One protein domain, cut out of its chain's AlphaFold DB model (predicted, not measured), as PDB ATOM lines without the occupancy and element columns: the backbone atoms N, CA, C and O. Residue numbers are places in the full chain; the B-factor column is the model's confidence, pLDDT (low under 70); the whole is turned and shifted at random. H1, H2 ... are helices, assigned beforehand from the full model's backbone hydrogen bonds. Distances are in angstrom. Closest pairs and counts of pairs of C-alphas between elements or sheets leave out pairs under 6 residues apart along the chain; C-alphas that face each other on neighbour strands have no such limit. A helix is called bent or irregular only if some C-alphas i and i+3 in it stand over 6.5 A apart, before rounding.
ATOM      1  N   SER A 253      -9.655 -14.454  57.615       88.25
ATOM      2  CA  SER A 253      -8.772 -13.368  57.162       88.25
ATOM      3  C   SER A 253      -8.510 -13.399  55.656       88.25
ATOM      4  O   SER A 253      -8.576 -12.370  54.984       88.25
ATOM      5  N   GLU A 254      -8.236 -14.575  55.104       91.00
ATOM      6  CA  GLU A 254      -7.959 -14.781  53.688       91.00
ATOM      7  C   GLU A 254      -9.240 -14.695  52.849       91.00
ATOM      8  O   GLU A 254      -9.211 -14.211  51.718       91.00
ATOM      9  N   LEU A 255     -10.373 -15.112  53.420       92.31
ATOM     10  CA  LEU A 255     -11.696 -14.926  52.827       92.31
ATOM     11  C   LEU A 255     -12.056 -13.433  52.715       92.31
ATOM     12  O   LEU A 255     -12.467 -12.984  51.645       92.31
ATOM     13  N   CYS A 256     -11.813 -12.638  53.762       93.25
ATOM     14  CA  CYS A 256     -11.949 -11.178  53.707       93.25
ATOM     15  C   CYS A 256     -10.978 -10.564  52.685       93.25
ATOM     16  O   CYS A 256     -11.342  -9.643  51.949       93.25
ATOM     17  N   LEU A 257      -9.753 -11.095  52.582       92.94
ATOM     18  CA  LEU A 257      -8.771 -10.636  51.600       92.94
ATOM     19  C   LEU A 257      -9.280 -10.830  50.165       92.94
ATOM     20  O   LEU A 257      -9.148  -9.899  49.371       92.94
ATOM     21  N   LEU A 258      -9.920 -11.961  49.840       94.50
ATOM     22  CA  LEU A 258     -10.568 -12.168  48.536       94.50
ATOM     23  C   LEU A 258     -11.597 -11.071  48.231       94.50
ATOM     24  O   LEU A 258     -11.548 -10.481  47.154       94.50
ATOM     25  N   CYS A 259     -12.473 -10.726  49.180       95.12
ATOM     26  CA  CYS A 259     -13.417  -9.615  49.008       95.12
ATOM     27  C   CYS A 259     -12.695  -8.277  48.794       95.12
ATOM     28  O   CYS A 259     -13.044  -7.518  47.889       95.12
ATOM     29  N   SER A 260     -11.645  -8.004  49.569       93.31
ATOM     30  CA  SER A 260     -10.882  -6.757  49.460       93.31
ATOM     31  C   SER A 260     -10.165  -6.602  48.110       93.31
ATOM     32  O   SER A 260      -9.991  -5.477  47.639       93.31
ATOM     33  N   LEU A 261      -9.800  -7.702  47.432       94.62
ATOM     34  CA  LEU A 261      -9.214  -7.656  46.086       94.62
ATOM     35  C   LEU A 261     -10.172  -7.032  45.064       94.62
ATOM     36  O   LEU A 261      -9.705  -6.366  44.144       94.62
ATOM     37  N   LEU A 262     -11.491  -7.176  45.240       94.31
ATOM     38  CA  LEU A 262     -12.484  -6.515  44.387       94.31
ATOM     39  C   LEU A 262     -12.545  -5.002  44.616       94.31
ATOM     40  O   LEU A 262     -12.960  -4.280  43.721       94.31
ATOM     41  N   ALA A 263     -12.121  -4.496  45.771       92.50
ATOM     42  CA  ALA A 263     -12.081  -3.057  46.037       92.50
ATOM     43  C   ALA A 263     -10.741  -2.415  45.649       92.50
ATOM     44  O   ALA A 263     -10.653  -1.199  45.510       92.50
ATOM     45  N   ARG A 264      -9.690  -3.224  45.479       90.06
ATOM     46  CA  ARG A 264      -8.352  -2.746  45.124       90.06
ATOM     47  C   ARG A 264      -8.277  -2.289  43.671       90.06
ATOM     48  O   ARG A 264      -9.028  -2.742  42.806       90.06
ATOM     49  N   GLU A 265      -7.328  -1.396  43.429       87.88
ATOM     50  CA  GLU A 265      -6.982  -0.880  42.110       87.88
ATOM     51  C   GLU A 265      -5.785  -1.640  41.518       87.88
ATOM     52  O   GLU A 265      -4.972  -2.220  42.243       87.88
ATOM     53  N   GLY A 266      -5.652  -1.609  40.190       86.75
ATOM     54  CA  GLY A 266      -4.453  -2.087  39.492       86.75
ATOM     55  C   GLY A 266      -4.371  -3.595  39.224       86.75
ATOM     56  O   GLY A 266      -3.330  -4.054  38.754       86.75
ATOM     57  N   LEU A 267      -5.430  -4.372  39.485       92.38
ATOM     58  CA  LEU A 267      -5.530  -5.750  38.986       92.38
ATOM     59  C   LEU A 267      -6.116  -5.780  37.564       92.38
ATOM     60  O   LEU A 267      -6.722  -4.812  37.105       92.38
ATOM     61  N   SER A 268      -5.921  -6.896  36.866       93.75
ATOM     62  CA  SER A 268      -6.496  -7.150  35.542       93.75
ATOM     63  C   SER A 268      -7.983  -7.514  35.628       93.75
ATOM     64  O   SER A 268      -8.434  -8.088  36.622       93.75
ATOM     65  N   ASP A 269      -8.730  -7.283  34.544       92.94
ATOM     66  CA  ASP A 269     -10.135  -7.711  34.428       92.94
ATOM     67  C   ASP A 269     -10.298  -9.209  34.703       92.94
ATOM     68  O   ASP A 269     -11.198  -9.619  35.432       92.94
ATOM     69  N   ASN A 270      -9.364 -10.021  34.195       94.94
ATOM     70  CA  ASN A 270      -9.339 -11.461  34.415       94.94
ATOM     71  C   ASN A 270      -9.128 -11.836  35.897       94.94
ATOM     72  O   ASN A 270      -9.756 -12.770  36.397       94.94
ATOM     73  N   ALA A 271      -8.283 -11.107  36.634       95.56
ATOM     74  CA  ALA A 271      -8.133 -11.325  38.071       95.56
ATOM     75  C   ALA A 271      -9.439 -11.016  38.815       95.56
ATOM     76  O   ALA A 271      -9.864 -11.818  39.645       95.56
ATOM     77  N   TYR A 272     -10.112  -9.905  38.493       95.94
ATOM     78  CA  TYR A 272     -11.396  -9.571  39.116       95.94
ATOM     79  C   TYR A 272     -12.480 -10.608  38.806       95.94
ATOM     80  O   TYR A 272     -13.213 -10.992  39.718       95.94
ATOM     81  N   THR A 273     -12.554 -11.107  37.566       95.50
ATOM     82  CA  THR A 273     -13.501 -12.176  37.213       95.50
ATOM     83  C   THR A 273     -13.215 -13.456  37.987       95.50
ATOM     84  O   THR A 273     -14.142 -14.058  38.513       95.50
ATOM     85  N   LEU A 274     -11.942 -13.843  38.135       96.12
ATOM     86  CA  LEU A 274     -11.572 -15.032  38.907       96.12
ATOM     87  C   LEU A 274     -11.926 -14.887  40.392       96.12
ATOM     88  O   LEU A 274     -12.447 -15.828  40.979       96.12
ATOM     89  N   VAL A 275     -11.688 -13.717  41.002       96.75
ATOM     90  CA  VAL A 275     -12.091 -13.465  42.397       96.75
ATOM     91  C   VAL A 275     -13.607 -13.592  42.556       96.75
ATOM     92  O   VAL A 275     -14.065 -14.272  43.471       96.75
ATOM     93  N   ALA A 276     -14.387 -12.975  41.662       94.94
ATOM     94  CA  ALA A 276     -15.846 -13.041  41.715       94.94
ATOM     95  C   ALA A 276     -16.370 -14.481  41.554       94.94
ATOM     96  O   ALA A 276     -17.238 -14.896  42.322       94.94
ATOM     97  N   GLU A 277     -15.812 -15.260  40.621       94.44
ATOM     98  CA  GLU A 277     -16.182 -16.669  40.425       94.44
ATOM     99  C   GLU A 277     -15.798 -17.542  41.628       94.44
ATOM    100  O   GLU A 277     -16.602 -18.359  42.072       94.44
ATOM    101  N   VAL A 278     -14.618 -17.333  42.224       95.06
ATOM    102  CA  VAL A 278     -14.207 -18.035  43.453       95.06
ATOM    103  C   VAL A 278     -15.179 -17.748  44.600       95.06
ATOM    104  O   VAL A 278     -15.642 -18.689  45.242       95.06
ATOM    105  N   LEU A 279     -15.537 -16.481  44.844       94.44
ATOM    106  CA  LEU A 279     -16.503 -16.112  45.890       94.44
ATOM    107  C   LEU A 279     -17.876 -16.750  45.643       94.44
ATOM    108  O   LEU A 279     -18.474 -17.311  46.562       94.44
ATOM    109  N   LYS A 280     -18.357 -16.698  44.397       92.44
ATOM    110  CA  LYS A 280     -19.638 -17.276  43.981       92.44
ATOM    111  C   LYS A 280     -19.680 -18.787  44.216       92.44
ATOM    112  O   LYS A 280     -20.604 -19.277  44.861       92.44
ATOM    113  N   LYS A 281     -18.666 -19.517  43.743       91.25
ATOM    114  CA  LYS A 281     -18.573 -20.976  43.895       91.25
ATOM    115  C   LYS A 281     -18.386 -21.394  45.357       91.25
ATOM    116  O   LYS A 281     -18.961 -22.389  45.787       91.25
ATOM    117  N   LEU A 282     -17.640 -20.619  46.154       91.12
ATOM    118  CA  LEU A 282     -17.520 -20.864  47.596       91.12
ATOM    119  C   LEU A 282     -18.873 -20.777  48.302       91.12
ATOM    120  O   LEU A 282     -19.156 -21.617  49.150       91.12
ATOM    121  N   VAL A 283     -19.718 -19.806  47.947       89.31
ATOM    122  CA  VAL A 283     -21.059 -19.672  48.542       89.31
ATOM    123  C   VAL A 283     -22.035 -20.720  48.028       89.31
ATOM    124  O   VAL A 283     -22.864 -21.177  48.807       89.31
ATOM    125  N   ALA A 284     -21.906 -21.155  46.774       88.00
ATOM    126  CA  ALA A 284     -22.699 -22.263  46.246       88.00
ATOM    127  C   ALA A 284     -22.488 -23.562  47.051       88.00
ATOM    128  O   ALA A 284     -23.448 -24.283  47.305       88.00
ATOM    129  N   ILE A 285     -21.254 -23.836  47.498       85.69
ATOM    130  CA  ILE A 285     -20.928 -25.042  48.280       85.69
ATOM    131  C   ILE A 285     -21.096 -24.817  49.792       85.69
ATOM    132  O   ILE A 285     -21.560 -25.706  50.500       85.69
ATOM    133  N   ALA A 286     -20.708 -23.649  50.309       87.00
ATOM    134  CA  ALA A 286     -20.730 -23.307  51.730       87.00
ATOM    135  C   ALA A 286     -21.429 -21.950  51.973       87.00
ATOM    136  O   ALA A 286     -20.757 -20.936  52.203       87.00
ATOM    137  N   PRO A 287     -22.781 -21.918  51.993       84.94
ATOM    138  CA  PRO A 287     -23.562 -20.682  52.125       84.94
ATOM    139  C   PRO A 287     -23.275 -19.864  53.393       84.94
ATOM    140  O   PRO A 287     -23.463 -18.647  53.394       84.94
ATOM    141  N   SER A 288     -22.761 -20.497  54.454       84.19
ATOM    142  CA  SER A 288     -22.407 -19.835  55.723       84.19
ATOM    143  C   SER A 288     -21.414 -18.669  55.573       84.19
ATOM    144  O   SER A 288     -21.468 -17.710  56.344       84.19
ATOM    145  N   HIS A 289     -20.552 -18.687  54.547       88.00
ATOM    146  CA  HIS A 289     -19.606 -17.594  54.274       88.00
ATOM    147  C   HIS A 289     -20.272 -16.348  53.695       88.00
ATOM    148  O   HIS A 289     -19.669 -15.275  53.663       88.00
ATOM    149  N   CYS A 290     -21.524 -16.448  53.242       87.69
ATOM    150  CA  CYS A 290     -22.168 -15.358  52.532       87.69
ATOM    151  C   CYS A 290     -22.372 -14.117  53.404       87.69
ATOM    152  O   CYS A 290     -22.185 -13.001  52.922       87.69
ATOM    153  N   HIS A 291     -22.719 -14.285  54.684       86.88
ATOM    154  CA  HIS A 291     -22.857 -13.145  55.592       86.88
ATOM    155  C   HIS A 291     -21.526 -12.392  55.746       86.88
ATOM    156  O   HIS A 291     -21.504 -11.159  55.712       86.88
ATOM    157  N   LEU A 292     -20.410 -13.127  55.855       90.50
ATOM    158  CA  LEU A 292     -19.066 -12.550  55.924       90.50
ATOM    159  C   LEU A 292     -18.749 -11.767  54.645       90.50
ATOM    160  O   LEU A 292     -18.401 -10.590  54.719       90.50
ATOM    161  N   PHE A 293     -18.946 -12.378  53.475       93.44
ATOM    162  CA  PHE A 293     -18.685 -11.729  52.190       93.44
ATOM    163  C   PHE A 293     -19.550 -10.489  51.965       93.44
ATOM    164  O   PHE A 293     -19.029  -9.459  51.555       93.44
ATOM    165  N   ILE A 294     -20.849 -10.543  52.261       91.50
ATOM    166  CA  ILE A 294     -21.735  -9.380  52.111       91.50
ATOM    167  C   ILE A 294     -21.300  -8.249  53.043       91.50
ATOM    168  O   ILE A 294     -21.274  -7.098  52.617       91.50
ATOM    169  N   THR A 295     -20.915  -8.564  54.282       91.69
ATOM    170  CA  THR A 295     -20.432  -7.568  55.249       91.69
ATOM    171  C   THR A 295     -19.138  -6.906  54.770       91.69
ATOM    172  O   THR A 295     -19.031  -5.680  54.766       91.69
ATOM    173  N   GLU A 296     -18.169  -7.691  54.295       94.31
ATOM    174  CA  GLU A 296     -16.908  -7.162  53.760       94.31
ATOM    175  C   GLU A 296     -17.108  -6.346  52.478       94.31
ATOM    176  O   GLU A 296     -16.544  -5.260  52.333       94.31
ATOM    177  N   LEU A 297     -17.960  -6.808  51.557       94.25
ATOM    178  CA  LEU A 297     -18.303  -6.058  50.346       94.25
ATOM    179  C   LEU A 297     -19.072  -4.769  50.684       94.25
ATOM    180  O   LEU A 297     -18.849  -3.748  50.039       94.25
ATOM    181  N   ALA A 298     -19.920  -4.767  51.718       92.25
ATOM    182  CA  ALA A 298     -20.586  -3.559  52.208       92.25
ATOM    183  C   ALA A 298     -19.573  -2.532  52.737       92.25
ATOM    184  O   ALA A 298     -19.648  -1.354  52.382       92.25
ATOM    185  N   ASN A 299     -18.593  -2.975  53.531       92.94
ATOM    186  CA  ASN A 299     -17.512  -2.123  54.030       92.94
ATOM    187  C   ASN A 299     -16.675  -1.548  52.877       92.94
ATOM    188  O   ASN A 299     -16.380  -0.347  52.856       92.94
ATOM    189  N   ALA A 300     -16.353  -2.380  51.884       94.31
ATOM    190  CA  ALA A 300     -15.670  -1.959  50.667       94.31
ATOM    191  C   ALA A 300     -16.468  -0.896  49.895       94.31
ATOM    192  O   ALA A 300     -15.906   0.145  49.553       94.31
ATOM    193  N   ILE A 301     -17.773  -1.106  49.680       94.38
ATOM    194  CA  ILE A 301     -18.658  -0.127  49.026       94.38
ATOM    195  C   ILE A 301     -18.661   1.187  49.798       94.38
ATOM    196  O   ILE A 301     -18.511   2.237  49.192       94.38
ATOM    197  N   GLN A 302     -18.782   1.167  51.126       92.88
ATOM    198  CA  GLN A 302     -18.769   2.403  51.912       92.88
ATOM    199  C   GLN A 302     -17.447   3.170  51.775       92.88
ATOM    200  O   GLN A 302     -17.455   4.399  51.703       92.88
ATOM    201  N   SER A 303     -16.308   2.469  51.745       92.38
ATOM    202  CA  SER A 303     -15.000   3.091  51.510       92.38
ATOM    203  C   SER A 303     -14.910   3.699  50.111       92.38
ATOM    204  O   SER A 303     -14.576   4.877  49.974       92.38
ATOM    205  N   LEU A 304     -15.272   2.918  49.089       93.88
ATOM    206  CA  LEU A 304     -15.262   3.344  47.692       93.88
ATOM    207  C   LEU A 304     -16.222   4.507  47.449       93.88
ATOM    208  O   LEU A 304     -15.853   5.449  46.768       93.88
ATOM    209  N   THR A 305     -17.410   4.507  48.053       93.94
ATOM    210  CA  THR A 305     -18.386   5.598  47.936       93.94
ATOM    211  C   THR A 305     -17.812   6.927  48.419       93.94
ATOM    212  O   THR A 305     -18.005   7.945  47.759       93.94
ATOM    213  N   ARG A 306     -17.073   6.947  49.537       92.69
ATOM    214  CA  ARG A 306     -16.446   8.187  50.029       92.69
ATOM    215  C   ARG A 306     -15.410   8.726  49.041       92.69
ATOM    216  O   ARG A 306     -15.417   9.924  48.765       92.69
ATOM    217  N   SER A 307     -14.558   7.851  48.502       92.06
ATOM    218  CA  SER A 307     -13.551   8.228  47.500       92.06
ATOM    219  C   SER A 307     -14.205   8.676  46.189       92.06
ATOM    220  O   SER A 307     -13.945   9.772  45.698       92.06
ATOM    221  N   ALA A 308     -15.186   7.910  45.711       93.06
ATOM    222  CA  ALA A 308     -15.948   8.167  44.499       93.06
ATOM    223  C   ALA A 308     -16.701   9.503  44.507       93.06
ATOM    224  O   ALA A 308     -16.746  10.182  43.486       93.06
ATOM    225  N   ILE A 309     -17.292   9.902  45.639       93.19
ATOM    226  CA  ILE A 309     -17.937  11.218  45.769       93.19
ATOM    227  C   ILE A 309     -16.901  12.332  45.573       93.19
ATOM    228  O   ILE A 309     -17.171  13.303  44.869       93.19
ATOM    229  N   SER A 310     -15.700  12.177  46.142       90.38
ATOM    230  CA  SER A 310     -14.603  13.124  45.928       90.38
ATOM    231  C   SER A 310     -14.126  13.127  44.470       90.38
ATOM    232  O   SER A 310     -13.898  14.200  43.916       90.38
ATOM    233  N   GLU A 311     -13.995  11.959  43.834       90.25
ATOM    234  CA  GLU A 311     -13.604  11.836  42.421       90.25
ATOM    235  C   GLU A 311     -14.633  12.519  41.497       90.25
ATOM    236  O   GLU A 311     -14.270  13.349  40.660       90.25
ATOM    237  N   LEU A 312     -15.930  12.265  41.705       90.50
ATOM    238  CA  LEU A 312     -17.019  12.902  40.958       90.50
ATOM    239  C   LEU A 312     -17.071  14.415  41.179       90.50
ATOM    240  O   LEU A 312     -17.256  15.158  40.214       90.50
ATOM    241  N   HIS A 313     -16.864  14.883  42.411       87.94
ATOM    242  CA  HIS A 313     -16.793  16.314  42.695       87.94
ATOM    243  C   HIS A 313     -15.640  16.969  41.914       87.94
ATOM    244  O   HIS A 313     -15.823  18.013  41.285       87.94
ATOM    245  N   MET A 314     -14.468  16.324  41.877       84.12
ATOM    246  CA  MET A 314     -13.319  16.794  41.097       84.12
ATOM    247  C   MET A 314     -13.601  16.808  39.591       84.12
ATOM    248  O   MET A 314     -13.251  17.782  38.925       84.12
ATOM    249  N   PHE A 315     -14.272  15.790  39.042       83.06
ATOM    250  CA  PHE A 315     -14.685  15.795  37.633       83.06
ATOM    251  C   PHE A 315     -15.653  16.935  37.304       83.06
ATOM    252  O   PHE A 315     -15.543  17.536  36.234       83.06
ATOM    253  N   GLY A 316     -16.568  17.256  38.222       78.69
ATOM    254  CA  GLY A 316     -17.554  18.319  38.039       78.69
ATOM    255  C   GLY A 316     -16.942  19.720  37.988       78.69
ATOM    256  O   GLY A 316     -17.440  20.566  37.250       78.69
ATOM    257  N   GLU A 317     -15.860  19.958  38.736       78.25
ATOM    258  CA  GLU A 317     -15.156  21.248  38.779       78.25
ATOM    259  C   GLU A 317     -14.053  21.361  37.707       78.25
ATOM    260  O   GLU A 317     -13.815  22.433  37.152       78.25
ATOM    261  N   ALA A 318     -13.385  20.254  37.368       66.06
ATOM    262  CA  ALA A 318     -12.196  20.230  36.512       66.06
ATOM    263  C   ALA A 318     -12.468  19.715  35.083       66.06
ATOM    264  O   ALA A 318     -11.621  19.041  34.486       66.06
ATOM    265  N   VAL A 319     -13.627  20.066  34.502       61.56
ATOM    266  CA  VAL A 319     -14.143  19.572  33.199       61.56
ATOM    267  C   VAL A 319     -13.138  19.706  32.032       61.56
ATOM    268  O   VAL A 319     -13.236  18.983  31.043       61.56
ATOM    269  N   LYS A 320     -12.129  20.587  32.132       55.78
ATOM    270  CA  LYS A 320     -11.080  20.773  31.107       55.78
ATOM    271  C   LYS A 320      -9.705  20.174  31.429       55.78
ATOM    272  O   LYS A 320      -8.913  20.028  30.503       55.78
ATOM    273  N   THR A 321      -9.396  19.836  32.680       53.94
ATOM    274  CA  THR A 321      -8.025  19.474  33.103       53.94
ATOM    275  C   THR A 321      -7.834  17.999  33.463       53.94
ATOM    276  O   THR A 321      -6.694  17.546  33.464       53.94
ATOM    277  N   LEU A 322      -8.902  17.221  33.685       56.12
ATOM    278  CA  LEU A 322      -8.817  15.793  34.065       56.12
ATOM    279  C   LEU A 322      -9.198  14.806  32.942       56.12
ATOM    280  O   LEU A 322      -9.526  13.650  33.192       56.12
ATOM    281  N   LEU A 323      -9.112  15.230  31.679       54.28
ATOM    282  CA  LEU A 323      -9.561  14.483  30.489       54.28
ATOM    283  C   LEU A 323      -8.804  13.174  30.183       54.28
ATOM    284  O   LEU A 323      -9.042  12.558  29.146       54.28
ATOM    285  N   SER A 324      -7.888  12.739  31.049       54.69
ATOM    286  CA  SER A 324      -7.046  11.557  30.822       54.69
ATOM    287  C   SER A 324      -6.978  10.592  32.005       54.69
ATOM    288  O   SER A 324      -6.368   9.534  31.872       54.69
ATOM    289  N   THR A 325      -7.598  10.907  33.144       62.16
ATOM    290  CA  THR A 325      -7.657   9.982  34.282       62.16
ATOM    291  C   THR A 325      -8.906   9.122  34.155       62.16
ATOM    292  O   THR A 325     -10.019   9.634  34.244       62.16
ATOM    293  N   THR A 326      -8.730   7.825  33.911       65.19
ATOM    294  CA  THR A 326      -9.815   6.837  33.968       65.19
ATOM    295  C   THR A 326     -10.368   6.764  35.390       65.19
ATOM    296  O   THR A 326      -9.568   6.686  36.320       65.19
ATOM    297  N   SER A 327     -11.697   6.752  35.563       70.31
ATOM    298  CA  SER A 327     -12.311   6.590  36.892       70.31
ATOM    299  C   SER A 327     -11.991   5.212  37.464       70.31
ATOM    300  O   SER A 327     -12.504   4.179  37.008       70.31
ATOM    301  N   SER A 328     -11.106   5.208  38.453       82.44
ATOM    302  CA  SER A 328     -10.690   3.990  39.136       82.44
ATOM    303  C   SER A 328     -11.713   3.598  40.203       82.44
ATOM    304  O   SER A 328     -12.156   2.444  40.244       82.44
ATOM    305  N   ASP A 329     -12.209   4.586  40.957       88.88
ATOM    306  CA  ASP A 329     -13.220   4.392  41.995       88.88
ATOM    307  C   ASP A 329     -14.556   3.922  41.409       88.88
ATOM    308  O   ASP A 329     -15.157   2.979  41.922       88.88
ATOM    309  N   GLY A 330     -15.011   4.508  40.294       91.44
ATOM    310  CA  GLY A 330     -16.240   4.081  39.620       91.44
ATOM    311  C   GLY A 330     -16.166   2.647  39.107       91.44
ATOM    312  O   GLY A 330     -17.133   1.891  39.221       91.44
ATOM    313  N   SER A 331     -14.998   2.239  38.607       92.62
ATOM    314  CA  SER A 331     -14.749   0.852  38.210       92.62
ATOM    315  C   SER A 331     -14.730  -0.085  39.424       92.62
ATOM    316  O   SER A 331     -15.233  -1.203  39.340       92.62
ATOM    317  N   GLY A 332     -14.179   0.355  40.560       93.69
ATOM    318  CA  GLY A 332     -14.235  -0.366  41.836       93.69
ATOM    319  C   GLY A 332     -15.662  -0.575  42.335       93.69
ATOM    320  O   GLY A 332     -16.054  -1.711  42.604       93.69
ATOM    321  N   VAL A 333     -16.463   0.494  42.386       95.50
ATOM    322  CA  VAL A 333     -17.879   0.439  42.788       95.50
ATOM    323  C   VAL A 333     -18.647  -0.549  41.908       95.50
ATOM    324  O   VAL A 333     -19.331  -1.428  42.435       95.50
ATOM    325  N   LEU A 334     -18.479  -0.475  40.582       95.06
ATOM    326  CA  LEU A 334     -19.152  -1.375  39.644       95.06
ATOM    327  C   LEU A 334     -18.801  -2.842  39.904       95.06
ATOM    328  O   LEU A 334     -19.696  -3.682  40.002       95.06
ATOM    329  N   ARG A 335     -17.506  -3.149  40.040       95.06
ATOM    330  CA  ARG A 335     -17.013  -4.516  40.267       95.06
ATOM    331  C   ARG A 335     -17.555  -5.103  41.568       95.06
ATOM    332  O   ARG A 335     -18.039  -6.235  41.570       95.06
ATOM    333  N   VAL A 336     -17.526  -4.335  42.658       96.00
ATOM    334  CA  VAL A 336     -18.026  -4.791  43.963       96.00
ATOM    335  C   VAL A 336     -19.547  -5.001  43.937       96.00
ATOM    336  O   VAL A 336     -20.026  -6.019  44.434       96.00
ATOM    337  N   LEU A 337     -20.313  -4.110  43.296       94.94
ATOM    338  CA  LEU A 337     -21.769  -4.263  43.158       94.94
ATOM    339  C   LEU A 337     -22.165  -5.445  42.267       94.94
ATOM    340  O   LEU A 337     -23.137  -6.140  42.564       94.94
ATOM    341  N   GLN A 338     -21.421  -5.706  41.190       94.25
ATOM    342  CA  GLN A 338     -21.638  -6.877  40.337       94.25
ATOM    343  C   GLN A 338     -21.374  -8.184  41.092       94.25
ATOM    344  O   GLN A 338     -22.181  -9.111  40.999       94.25
ATOM    345  N   ALA A 339     -20.291  -8.244  41.876       94.12
ATOM    346  CA  ALA A 339     -19.992  -9.395  42.722       94.12
ATOM    347  C   ALA A 339     -21.076  -9.607  43.791       94.12
ATOM    348  O   ALA A 339     -21.572 -10.721  43.948       94.12
ATOM    349  N   LEU A 340     -21.510  -8.531  44.460       92.81
ATOM    350  CA  LEU A 340     -22.604  -8.571  45.431       92.81
ATOM    351  C   LEU A 340     -23.907  -9.078  44.797       92.81
ATOM    352  O   LEU A 340     -24.571  -9.939  45.363       92.81
ATOM    353  N   SER A 341     -24.254  -8.589  43.604       91.25
ATOM    354  CA  SER A 341     -25.434  -9.053  42.870       91.25
ATOM    355  C   SER A 341     -25.358 -10.540  42.542       91.25
ATOM    356  O   SER A 341     -26.324 -11.252  42.788       91.25
ATOM    357  N   SER A 342     -24.226 -11.019  42.020       90.88
ATOM    358  CA  SER A 342     -24.056 -12.442  41.701       90.88
ATOM    359  C   SER A 342     -24.145 -13.325  42.946       90.88
ATOM    360  O   SER A 342     -24.606 -14.465  42.871       90.88
ATOM    361  N   LEU A 343     -23.680 -12.816  44.086       88.94
ATOM    362  CA  LEU A 343     -23.715 -13.515  45.362       88.94
ATOM    363  C   LEU A 343     -25.148 -13.637  45.898       88.94
ATOM    364  O   LEU A 343     -25.577 -14.726  46.273       88.94
ATOM    365  N   VAL A 344     -25.908 -12.537  45.857       85.81
ATOM    366  CA  VAL A 344     -27.330 -12.519  46.226       85.81
ATOM    367  C   VAL A 344     -28.143 -13.429  45.301       85.81
ATOM    368  O   VAL A 344     -28.948 -14.215  45.794       85.81
ATOM    369  N   ASP A 345     -27.898 -13.399  43.988       85.56
ATOM    370  CA  ASP A 345     -28.569 -14.292  43.032       85.56
ATOM    371  C   ASP A 345     -28.294 -15.772  43.353       85.56
ATOM    372  O   ASP A 345     -29.212 -16.591  43.334       85.56
ATOM    373  N   SER A 346     -27.050 -16.114  43.711       81.94
ATOM    374  CA  SER A 346     -26.669 -17.490  44.068       81.94
ATOM    375  C   SER A 346     -27.403 -17.977  45.324       81.94
ATOM    376  O   SER A 346     -27.926 -19.087  45.323       81.94
ATOM    377  N   LEU A 347     -27.544 -17.120  46.344       75.75
ATOM    378  CA  LEU A 347     -28.334 -17.426  47.544       75.75
ATOM    379  C   LEU A 347     -29.831 -17.616  47.263       75.75
ATOM    380  O   LEU A 347     -30.495 -18.416  47.920       75.75
ATOM    381  N   LEU A 348     -30.391 -16.843  46.330       72.81
ATOM    382  CA  LEU A 348     -31.808 -16.942  45.971       72.81
ATOM    383  C   LEU A 348     -32.119 -18.221  45.184       72.81
ATOM    384  O   LEU A 348     -33.264 -18.679  45.192       72.81
ATOM    385  N   ILE A 349     -31.117 -18.786  44.505       70.75
ATOM    386  CA  ILE A 349     -31.225 -20.046  43.764       70.75
ATOM    387  C   ILE A 349     -31.136 -21.249  44.708       70.75
ATOM    388  O   ILE A 349     -31.885 -22.205  44.511       70.75
ATOM    389  N   THR A 350     -30.307 -21.194  45.759       61.81
ATOM    390  CA  THR A 350     -30.159 -22.251  46.782       61.81
ATOM    391  C   THR A 350     -31.355 -22.315  47.743       61.81
ATOM    392  O   THR A 350     -31.191 -22.353  48.960       61.81
ATOM    393  N   LYS A 351     -32.580 -22.295  47.199       52.31
ATOM    394  CA  LYS A 351     -33.851 -22.420  47.916       52.31
ATOM    395  C   LYS A 351     -33.881 -23.709  48.734       52.31
ATOM    396  O   LYS A 351     -34.375 -24.715  48.249       52.31
ATOM    397  N   GLU A 352     -33.440 -23.652  49.982       49.53
ATOM    398  CA  GLU A 352     -34.074 -24.340  51.102       49.53
ATOM    399  C   GLU A 352     -33.412 -23.949  52.433       49.53
ATOM    400  O   GLU A 352     -32.220 -24.145  52.627       49.53
ATOM    401  N   LYS A 353     -34.255 -23.481  53.368       48.25
ATOM    402  CA  LYS A 353     -34.040 -23.451  54.828       48.25
ATOM    403  C   LYS A 353     -32.979 -22.467  55.351       48.25
ATOM    404  O   LYS A 353     -31.902 -22.897  55.718       48.25
ATOM    405  N   ASN A 354     -33.336 -21.181  55.476       52.16
ATOM    406  CA  ASN A 354     -33.028 -20.332  56.651       52.16
ATOM    407  C   ASN A 354     -33.637 -18.925  56.494       52.16
ATOM    408  O   ASN A 354     -33.019 -18.001  55.970       52.16
ATOM    409  N   SER A 355     -34.877 -18.739  56.963       60.50
ATOM    410  CA  SER A 355     -35.595 -17.454  56.855       60.50
ATOM    411  C   SER A 355     -34.872 -16.292  57.550       60.50
ATOM    412  O   SER A 355     -35.046 -15.146  57.145       60.50
ATOM    413  N   GLU A 356     -34.082 -16.561  58.588       67.44
ATOM    414  CA  GLU A 356     -33.408 -15.534  59.392       67.44
ATOM    415  C   GLU A 356     -32.165 -14.959  58.692       67.44
ATOM    416  O   GLU A 356     -31.974 -13.743  58.671       67.44
ATOM    417  N   GLU A 357     -31.366 -15.806  58.036       66.94
ATOM    418  CA  GLU A 357     -30.168 -15.381  57.296       66.94
ATOM    419  C   GLU A 357     -30.539 -14.508  56.091       66.94
ATOM    420  O   GLU A 357     -29.911 -13.477  55.853       66.94
ATOM    421  N   HIS A 358     -31.621 -14.847  55.381       73.38
ATOM    422  CA  HIS A 358     -32.132 -14.011  54.294       73.38
ATOM    423  C   HIS A 358     -32.562 -12.624  54.786       73.38
ATOM    424  O   HIS A 358     -32.247 -11.626  54.139       73.38
ATOM    425  N   VAL A 359     -33.235 -12.530  55.938       79.12
ATOM    426  CA  VAL A 359     -33.640 -11.238  56.520       79.12
ATOM    427  C   VAL A 359     -32.416 -10.386  56.858       79.12
ATOM    428  O   VAL A 359     -32.385  -9.201  56.517       79.12
ATOM    429  N   ALA A 360     -31.380 -10.983  57.455       80.44
ATOM    430  CA  ALA A 360     -30.123 -10.290  57.727       80.44
ATOM    431  C   ALA A 360     -29.455  -9.795  56.430       80.44
ATOM    432  O   ALA A 360     -29.084  -8.622  56.341       80.44
ATOM    433  N   VAL A 361     -29.388 -10.632  55.389       80.50
ATOM    434  CA  VAL A 361     -28.846 -10.264  54.069       80.50
ATOM    435  C   VAL A 361     -29.616  -9.102  53.435       80.50
ATOM    436  O   VAL A 361     -29.002  -8.132  52.989       80.50
ATOM    437  N   PHE A 362     -30.951  -9.137  53.442       81.94
ATOM    438  CA  PHE A 362     -31.764  -8.040  52.910       81.94
ATOM    439  C   PHE A 362     -31.625  -6.751  53.727       81.94
ATOM    440  O   PHE A 362     -31.623  -5.664  53.149       81.94
ATOM    441  N   SER A 363     -31.456  -6.848  55.051       86.50
ATOM    442  CA  SER A 363     -31.192  -5.677  55.897       86.50
ATOM    443  C   SER A 363     -29.855  -5.013  55.547       86.50
ATOM    444  O   SER A 363     -29.794  -3.792  55.393       86.50
ATOM    445  N   GLN A 364     -28.808  -5.811  55.310       86.06
ATOM    446  CA  GLN A 364     -27.512  -5.312  54.853       86.06
ATOM    447  C   GLN A 364     -27.615  -4.694  53.459       86.06
ATOM    448  O   GLN A 364     -27.089  -3.609  53.227       86.06
ATOM    449  N   LEU A 365     -28.359  -5.322  52.545       87.31
ATOM    450  CA  LEU A 365     -28.586  -4.784  51.206       87.31
ATOM    451  C   LEU A 365     -29.305  -3.427  51.238       87.31
ATOM    452  O   LEU A 365     -28.950  -2.514  50.496       87.31
ATOM    453  N   SER A 366     -30.278  -3.271  52.139       86.75
ATOM    454  CA  SER A 366     -30.940  -1.988  52.391       86.75
ATOM    455  C   SER A 366     -29.946  -0.928  52.882       86.75
ATOM    456  O   SER A 366     -29.907   0.175  52.339       86.75
ATOM    457  N   ASN A 367     -29.075  -1.272  53.839       89.38
ATOM    458  CA  ASN A 367     -28.033  -0.366  54.334       89.38
ATOM    459  C   ASN A 367     -27.042   0.047  53.235       89.38
ATOM    460  O   ASN A 367     -26.641   1.208  53.171       89.38
ATOM    461  N   ILE A 368     -26.667  -0.884  52.352       91.06
ATOM    462  CA  ILE A 368     -25.815  -0.603  51.189       91.06
ATOM    463  C   ILE A 368     -26.510   0.382  50.246       91.06
ATOM    464  O   ILE A 368     -25.898   1.367  49.837       91.06
ATOM    465  N   ASN A 369     -27.788   0.156  49.929       91.19
ATOM    466  CA  ASN A 369     -28.555   1.053  49.067       91.19
ATOM    467  C   ASN A 369     -28.636   2.470  49.653       91.19
ATOM    468  O   ASN A 369     -28.375   3.426  48.927       91.19
ATOM    469  N   LEU A 370     -28.889   2.599  50.961       90.56
ATOM    470  CA  LEU A 370     -28.868   3.886  51.668       90.56
ATOM    471  C   LEU A 370     -27.487   4.557  51.607       90.56
ATOM    472  O   LEU A 370     -27.387   5.755  51.358       90.56
ATOM    473  N   ALA A 371     -26.407   3.791  51.788       90.69
ATOM    474  CA  ALA A 371     -25.043   4.314  51.715       90.69
ATOM    475  C   ALA A 371     -24.655   4.800  50.307       90.69
ATOM    476  O   ALA A 371     -23.771   5.646  50.179       90.69
ATOM    477  N   LEU A 372     -25.299   4.281  49.258       94.75
ATOM    478  CA  LEU A 372     -25.068   4.667  47.866       94.75
ATOM    479  C   LEU A 372     -25.893   5.890  47.428       94.75
ATOM    480  O   LEU A 372     -25.537   6.528  46.440       94.75
ATOM    481  N   GLU A 373     -26.961   6.267  48.141       93.69
ATOM    482  CA  GLU A 373     -27.790   7.429  47.770       93.69
ATOM    483  C   GLU A 373     -26.989   8.733  47.590       93.69
ATOM    484  O   GLU A 373     -27.187   9.404  46.570       93.69
ATOM    485  N   PRO A 374     -26.042   9.096  48.483       95.25
ATOM    486  CA  PRO A 374     -25.215  10.288  48.297       95.25
ATOM    487  C   PRO A 374     -24.357  10.225  47.027       95.25
ATOM    488  O   PRO A 374     -24.173  11.243  46.362       95.25
ATOM    489  N   LEU A 375     -23.877   9.032  46.653       96.56
ATOM    490  CA  LEU A 375     -23.109   8.827  45.425       96.56
ATOM    491  C   LEU A 375     -23.966   9.086  44.184       96.56
ATOM    492  O   LEU A 375     -23.517   9.741  43.249       96.56
ATOM    493  N   TRP A 376     -25.209   8.601  44.174       96.19
ATOM    494  CA  TRP A 376     -26.132   8.795  43.051       96.19
ATOM    495  C   TRP A 376     -26.558  10.252  42.888       96.19
ATOM    496  O   TRP A 376     -26.697  10.736  41.760       96.19
ATOM    497  N   LEU A 377     -26.731  10.964  44.004       95.38
ATOM    498  CA  LEU A 377     -26.971  12.404  43.995       95.38
ATOM    499  C   LEU A 377     -25.776  13.156  43.403       95.38
ATOM    500  O   LEU A 377     -25.971  13.981  42.509       95.38
ATOM    501  N   GLU A 378     -24.554  12.834  43.829       94.88
ATOM    502  CA  GLU A 378     -23.356  13.497  43.310       94.88
ATOM    503  C   GLU A 378     -23.093  13.155  41.838       94.88
ATOM    504  O   GLU A 378     -22.794  14.046  41.046       94.88
ATOM    505  N   LEU A 379     -23.317  11.903  41.424       95.31
ATOM    506  CA  LEU A 379     -23.283  11.501  40.016       95.31
ATOM    507  C   LEU A 379     -24.248  12.354  39.187       95.31
ATOM    508  O   LEU A 379     -23.870  12.907  38.156       95.31
ATOM    509  N   SER A 380     -25.489  12.499  39.655       94.94
ATOM    510  CA  SER A 380     -26.499  13.320  38.990       94.94
ATOM    511  C   SER A 380     -26.084  14.795  38.909       94.94
ATOM    512  O   SER A 380     -26.256  15.422  37.861       94.94
ATOM    513  N   ASN A 381     -25.530  15.360  39.984       92.94
ATOM    514  CA  ASN A 381     -25.030  16.737  40.003       92.94
ATOM    515  C   ASN A 381     -23.882  16.927  39.011       92.94
ATOM    516  O   ASN A 381     -23.879  17.889  38.241       92.94
ATOM    517  N   CYS A 382     -22.940  15.991  38.994       91.12
ATOM    518  CA  CYS A 382     -21.786  16.035  38.118       91.12
ATOM    519  C   CYS A 382     -22.204  15.928  36.642       91.12
ATOM    520  O   CYS A 382     -21.749  16.729  35.823       91.12
ATOM    521  N   ILE A 383     -23.147  15.038  36.297       91.69
ATOM    522  CA  ILE A 383     -23.706  14.958  34.937       91.69
ATOM    523  C   ILE A 383     -24.336  16.299  34.536       91.69
ATOM    524  O   ILE A 383     -24.036  16.812  33.459       91.69
ATOM    525  N   CYS A 384     -25.141  16.912  35.416       89.81
ATOM    526  CA  CYS A 384     -25.759  18.214  35.139       89.81
ATOM    527  C   CYS A 384     -24.708  19.299  34.864       89.81
ATOM    528  O   CYS A 384     -24.872  20.091  33.936       89.81
ATOM    529  N   LYS A 385     -23.625  19.342  35.657       87.38
ATOM    530  CA  LYS A 385     -22.517  20.282  35.442       87.38
ATOM    531  C   LYS A 385     -21.912  20.060  34.057       87.38
ATOM    532  O   LYS A 385     -21.829  21.007  33.280       87.38
ATOM    533  N   ILE A 386     -21.540  18.832  33.706       84.00
ATOM    534  CA  ILE A 386     -20.891  18.527  32.420       84.00
ATOM    535  C   ILE A 386     -21.803  18.846  31.223       84.00
ATOM    536  O   ILE A 386     -21.350  19.446  30.245       84.00
ATOM    537  N   GLU A 387     -23.089  18.494  31.296       84.38
ATOM    538  CA  GLU A 387     -24.056  18.815  30.242       84.38
ATOM    539  C   GLU A 387     -24.243  20.332  30.082       84.38
ATOM    540  O   GLU A 387     -24.232  20.824  28.953       84.38
ATOM    541  N   GLY A 388     -24.308  21.079  31.192       78.69
ATOM    542  CA  GLY A 388     -24.406  22.538  31.173       78.69
ATOM    543  C   GLY A 388     -23.239  23.205  30.439       78.69
ATOM    544  O   GLY A 388     -23.454  24.091  29.618       78.69
ATOM    545  N   HIS A 389     -22.004  22.743  30.654       70.94
ATOM    546  CA  HIS A 389     -20.823  23.288  29.968       70.94
ATOM    547  C   HIS A 389     -20.795  22.964  28.462       70.94
ATOM    548  O   HIS A 389     -20.306  23.774  27.669       70.94
ATOM    549  N   SER A 390     -21.324  21.804  28.059       65.19
ATOM    550  CA  SER A 390     -21.411  21.388  26.651       65.19
ATOM    551  C   SER A 390     -22.326  22.309  25.836       65.19
ATOM    552  O   SER A 390     -21.989  22.706  24.716       65.19
ATOM    553  N   ASP A 391     -23.447  22.730  26.427       59.50
ATOM    554  CA  ASP A 391     -24.402  23.605  25.751       59.50
ATOM    555  C   ASP A 391     -23.823  25.019  25.532       59.50
ATOM    556  O   ASP A 391     -23.987  25.574  24.443       59.50
ATOM    557  N   PHE A 392     -23.022  25.559  26.463       53.50
ATOM    558  CA  PHE A 392     -22.320  26.845  26.275       53.50
ATOM    559  C   PHE A 392     -21.218  26.807  25.200       53.50
ATOM    560  O   PHE A 392     -21.027  27.792  24.479       53.50
ATOM    561  N   ALA A 393     -20.507  25.682  25.061       51.09
ATOM    562  CA  ALA A 393     -19.461  25.517  24.046       51.09
ATOM    563  C   ALA A 393     -20.032  25.456  22.617       51.09
ATOM    564  O   ALA A 393     -19.397  25.927  21.678       51.09
ATOM    565  N   SER A 394     -21.252  24.932  22.452       50.62
ATOM    566  CA  SER A 394     -21.927  24.880  21.148       50.62
ATOM    567  C   SER A 394     -22.407  26.251  20.642       50.62
ATOM    568  O   SER A 394     -22.526  26.458  19.435       50.62
ATOM    569  N   GLN A 423     -17.003   9.863  29.638       86.62
ATOM    570  CA  GLN A 423     -16.583   8.459  29.680       86.62
ATOM    571  C   GLN A 423     -16.151   8.004  31.086       86.62
ATOM    572  O   GLN A 423     -16.360   6.844  31.431       86.62
ATOM    573  N   ASN A 424     -15.621   8.910  31.914       87.06
ATOM    574  CA  ASN A 424     -15.242   8.608  33.297       87.06
ATOM    575  C   ASN A 424     -16.463   8.374  34.196       87.06
ATOM    576  O   ASN A 424     -16.345   7.753  35.244       87.06
ATOM    577  N   MET A 425     -17.645   8.833  33.778       90.75
ATOM    578  CA  MET A 425     -18.893   8.616  34.505       90.75
ATOM    579  C   MET A 425     -19.547   7.280  34.190       90.75
ATOM    580  O   MET A 425     -20.408   6.840  34.949       90.75
ATOM    581  N   LEU A 426     -19.182   6.646  33.071       93.12
ATOM    582  CA  LEU A 426     -19.852   5.436  32.613       93.12
ATOM    583  C   LEU A 426     -19.857   4.333  33.689       93.12
ATOM    584  O   LEU A 426     -20.953   3.856  33.979       93.12
ATOM    585  N   PRO A 427     -18.739   4.006  34.370       94.38
ATOM    586  CA  PRO A 427     -18.752   2.986  35.422       94.38
ATOM    587  C   PRO A 427     -19.729   3.295  36.569       94.38
ATOM    588  O   PRO A 427     -20.376   2.391  37.098       94.38
ATOM    589  N   TYR A 428     -19.909   4.572  36.923       95.75
ATOM    590  CA  TYR A 428     -20.889   4.993  37.930       95.75
ATOM    591  C   TYR A 428     -22.330   4.855  37.446       95.75
ATOM    592  O   TYR A 428     -23.198   4.423  38.203       95.75
ATOM    593  N   VAL A 429     -22.594   5.198  36.183       96.12
ATOM    594  CA  VAL A 429     -23.920   5.023  35.582       96.12
ATOM    595  C   VAL A 429     -24.268   3.536  35.492       96.12
ATOM    596  O   VAL A 429     -25.367   3.142  35.869       96.12
ATOM    597  N   GLU A 430     -23.330   2.692  35.064       95.38
ATOM    598  CA  GLU A 430     -23.505   1.237  35.057       95.38
ATOM    599  C   GLU A 430     -23.755   0.698  36.472       95.38
ATOM    600  O   GLU A 430     -24.648  -0.126  36.664       95.38
ATOM    601  N   SER A 431     -23.034   1.217  37.471       95.25
ATOM    602  CA  SER A 431     -23.217   0.857  38.883       95.25
ATOM    603  C   SER A 431     -24.630   1.176  39.365       95.25
ATOM    604  O   SER A 431     -25.299   0.312  39.929       95.25
ATOM    605  N   PHE A 432     -25.122   2.382  39.068       95.75
ATOM    606  CA  PHE A 432     -26.481   2.802  39.405       95.75
ATOM    607  C   PHE A 432     -27.539   1.883  38.775       95.75
ATOM    608  O   PHE A 432     -28.525   1.521  39.422       95.75
ATOM    609  N   PHE A 433     -27.333   1.470  37.522       94.44
ATOM    610  CA  PHE A 433     -28.260   0.589  36.814       94.44
ATOM    611  C   PHE A 433     -28.268  -0.818  37.412       94.44
ATOM    612  O   PHE A 433     -29.348  -1.374  37.622       94.44
ATOM    613  N   VAL A 434     -27.095  -1.365  37.749       92.75
ATOM    614  CA  VAL A 434     -26.974  -2.647  38.462       92.75
ATOM    615  C   VAL A 434     -27.712  -2.583  39.799       92.75
ATOM    616  O   VAL A 434     -28.485  -3.492  40.108       92.75
ATOM    617  N   THR A 435     -27.557  -1.494  40.559       91.75
ATOM    618  CA  THR A 435     -28.271  -1.296  41.826       91.75
ATOM    619  C   THR A 435     -29.788  -1.268  41.632       91.75
ATOM    620  O   THR A 435     -30.511  -1.978  42.332       91.75
ATOM    621  N   CYS A 436     -30.282  -0.508  40.650       90.00
ATOM    622  CA  CYS A 436     -31.714  -0.395  40.369       90.00
ATOM    623  C   CYS A 436     -32.340  -1.695  39.845       90.00
ATOM    624  O   CYS A 436     -33.510  -1.965  40.113       90.00
ATOM    625  N   GLU A 437     -31.594  -2.480  39.065       87.25
ATOM    626  CA  GLU A 437     -32.108  -3.709  38.461       87.25
ATOM    627  C   GLU A 437     -32.027  -4.906  39.412       87.25
ATOM    628  O   GLU A 437     -32.998  -5.657  39.519       87.25
ATOM    629  N   LYS A 438     -30.882  -5.097  40.077       83.75
ATOM    630  CA  LYS A 438     -30.537  -6.365  40.735       83.75
ATOM    631  C   LYS A 438     -30.497  -6.297  42.261       83.75
ATOM    632  O   LYS A 438     -30.688  -7.314  42.912       83.75
ATOM    633  N   LEU A 439     -30.285  -5.112  42.840       79.81
ATOM    634  CA  LEU A 439     -30.060  -4.944  44.284       79.81
ATOM    635  C   LEU A 439     -31.218  -4.248  45.018       79.81
ATOM    636  O   LEU A 439     -31.147  -4.032  46.229       79.81
ATOM    637  N   HIS A 440     -32.296  -3.895  44.316       71.38
ATOM    638  CA  HIS A 440     -33.480  -3.307  44.937       71.38
ATOM    639  C   HIS A 440     -34.451  -4.403  45.421       71.38
ATOM    640  O   HIS A 440     -34.816  -5.258  44.613       71.38
ATOM    641  N   PRO A 441     -34.950  -4.378  46.675       56.12
ATOM    642  CA  PRO A 441     -35.836  -5.421  47.218       56.12
ATOM    643  C   PRO A 441     -37.110  -5.642  46.387       56.12
ATOM    644  O   PRO A 441     -37.605  -6.758  46.259       56.12
ATOM    645  N   SER A 442     -37.627  -4.577  45.765       50.16
ATOM    646  CA  SER A 442     -38.836  -4.626  44.928       50.16
ATOM    647  C   SER A 442     -38.624  -5.263  43.547       50.16
ATOM    648  O   SER A 442     -39.591  -5.414  42.801       50.16
ATOM    649  N   SER A 443     -37.393  -5.639  43.166       50.75
ATOM    650  CA  SER A 443     -37.084  -6.264  41.867       50.75
ATOM    651  C   SER A 443     -37.739  -7.652  41.690       50.75
ATOM    652  O   SER A 443     -37.925  -8.111  40.558       50.75
ATOM    653  N   GLN A 444     -38.211  -8.266  42.781       52.47
ATOM    654  CA  GLN A 444     -38.581  -9.684  42.903       52.47
ATOM    655  C   GLN A 444     -40.034 -10.055  42.543       52.47
ATOM    656  O   GLN A 444     -40.624 -10.957  43.130       52.47
TER     657      GLN A 444
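What this domain is: This is residues 253 to 394 and 423 to 444 of the 564 residues of an uncharacterized protein of Brassica oleracea var. oleracea (UniProt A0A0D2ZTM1). The domain is an elongated helical bundle in two layers: the long bent helix H5, H3 and H1 make one layer, and H6, H4 and H2 pack on it as the other. The helices of one layer run roughly opposite to those of the other, and H3 and H4 make the core. The printed part has 164 residues with six named helices, H1 to H6 in chain order, and no named strand; the class is all helix. It is compact, with a radius of gyration of the C-alphas of 17.1 A, and spans 59 by 33 by 21 A.

Where its parts are: H5, residues 355 to 394, was assigned as one helix by its hydrogen bonds but is bent: C-alphas 371 and 374 are 6.9 A apart. Its arms are H5a, residues 355 to 371, 24.7 A long, and H5b, residues 374 to 394, 31.0 A long, ending at C-alpha 394 (-21.927, 24.880, 21.148). H3, residues 287 to 317, measures 44.8 A and has a kink of 27 degrees near residue 305. H4, residues 328 to 349, measures 32.0 A, and H6, residues 423 to 438, 23.2 A. H3 and H6 are only just irregular: C-alphas 288 and 291 are 6.7 A apart, C-alphas 424 and 427 7.0 A. H2 is residues 269 to 285, 24.7 A. H1, residues 253 to 263, 15.5 A, begins at C-alpha 253 (-8.772, -13.368, 57.162).

How they stand to each other: H1, H2, H3, H4, H5a, H5b and H6 form a bundle, a group of helices gathered together. H3 and H4 are the hubs, touching four helices each. H5a touches residues 291 to 305 of H3 at a shallow tilt of 8 degrees, the same way; the closest C-alphas, of Ala 298 and Ile 368, are 6.1 A apart. H5b touches residues 305 to 316 of H3, closest at Gly 316 and Cys 382, C-alphas 4.8 A apart. H3 and H4 form a helical hairpin, closest at the C-alphas of Ala 308 and Asp 329, 5.3 A. H6 touches H4 at a shallow tilt of 17 degrees, the C-alphas of Leu 334 and Ser 431 4.7 A apart. H2 touches H4 at Ala 276 and Ala 339, C-alphas 5.6 A apart. H1 touches H3 at Ala 263 and Ala 300, C-alphas 6.0 A apart. H1 and H5a are apart. Every O i to N i+4 pair is within hydrogen-bond range in H2, H4 and H5a; the counts are 5 of 7 in H1, 25 of 27 in H3, 16 of 17 in H5b and 10 of 12 in H6.

The domain as a whole: The two C-alphas farthest apart, of Lys 353 and Ser 394, are 60.1 A apart. Residues 395 to 422 are not printed, and C-alphas 394 and 423 are 19.3 A apart across this cut. Of the links printed whole, none is long. Residues 351 to 356 stand free. The pLDDT is under 70 at residues 318 to 326, 350 to 357, 390 to 394 and 441 to 444.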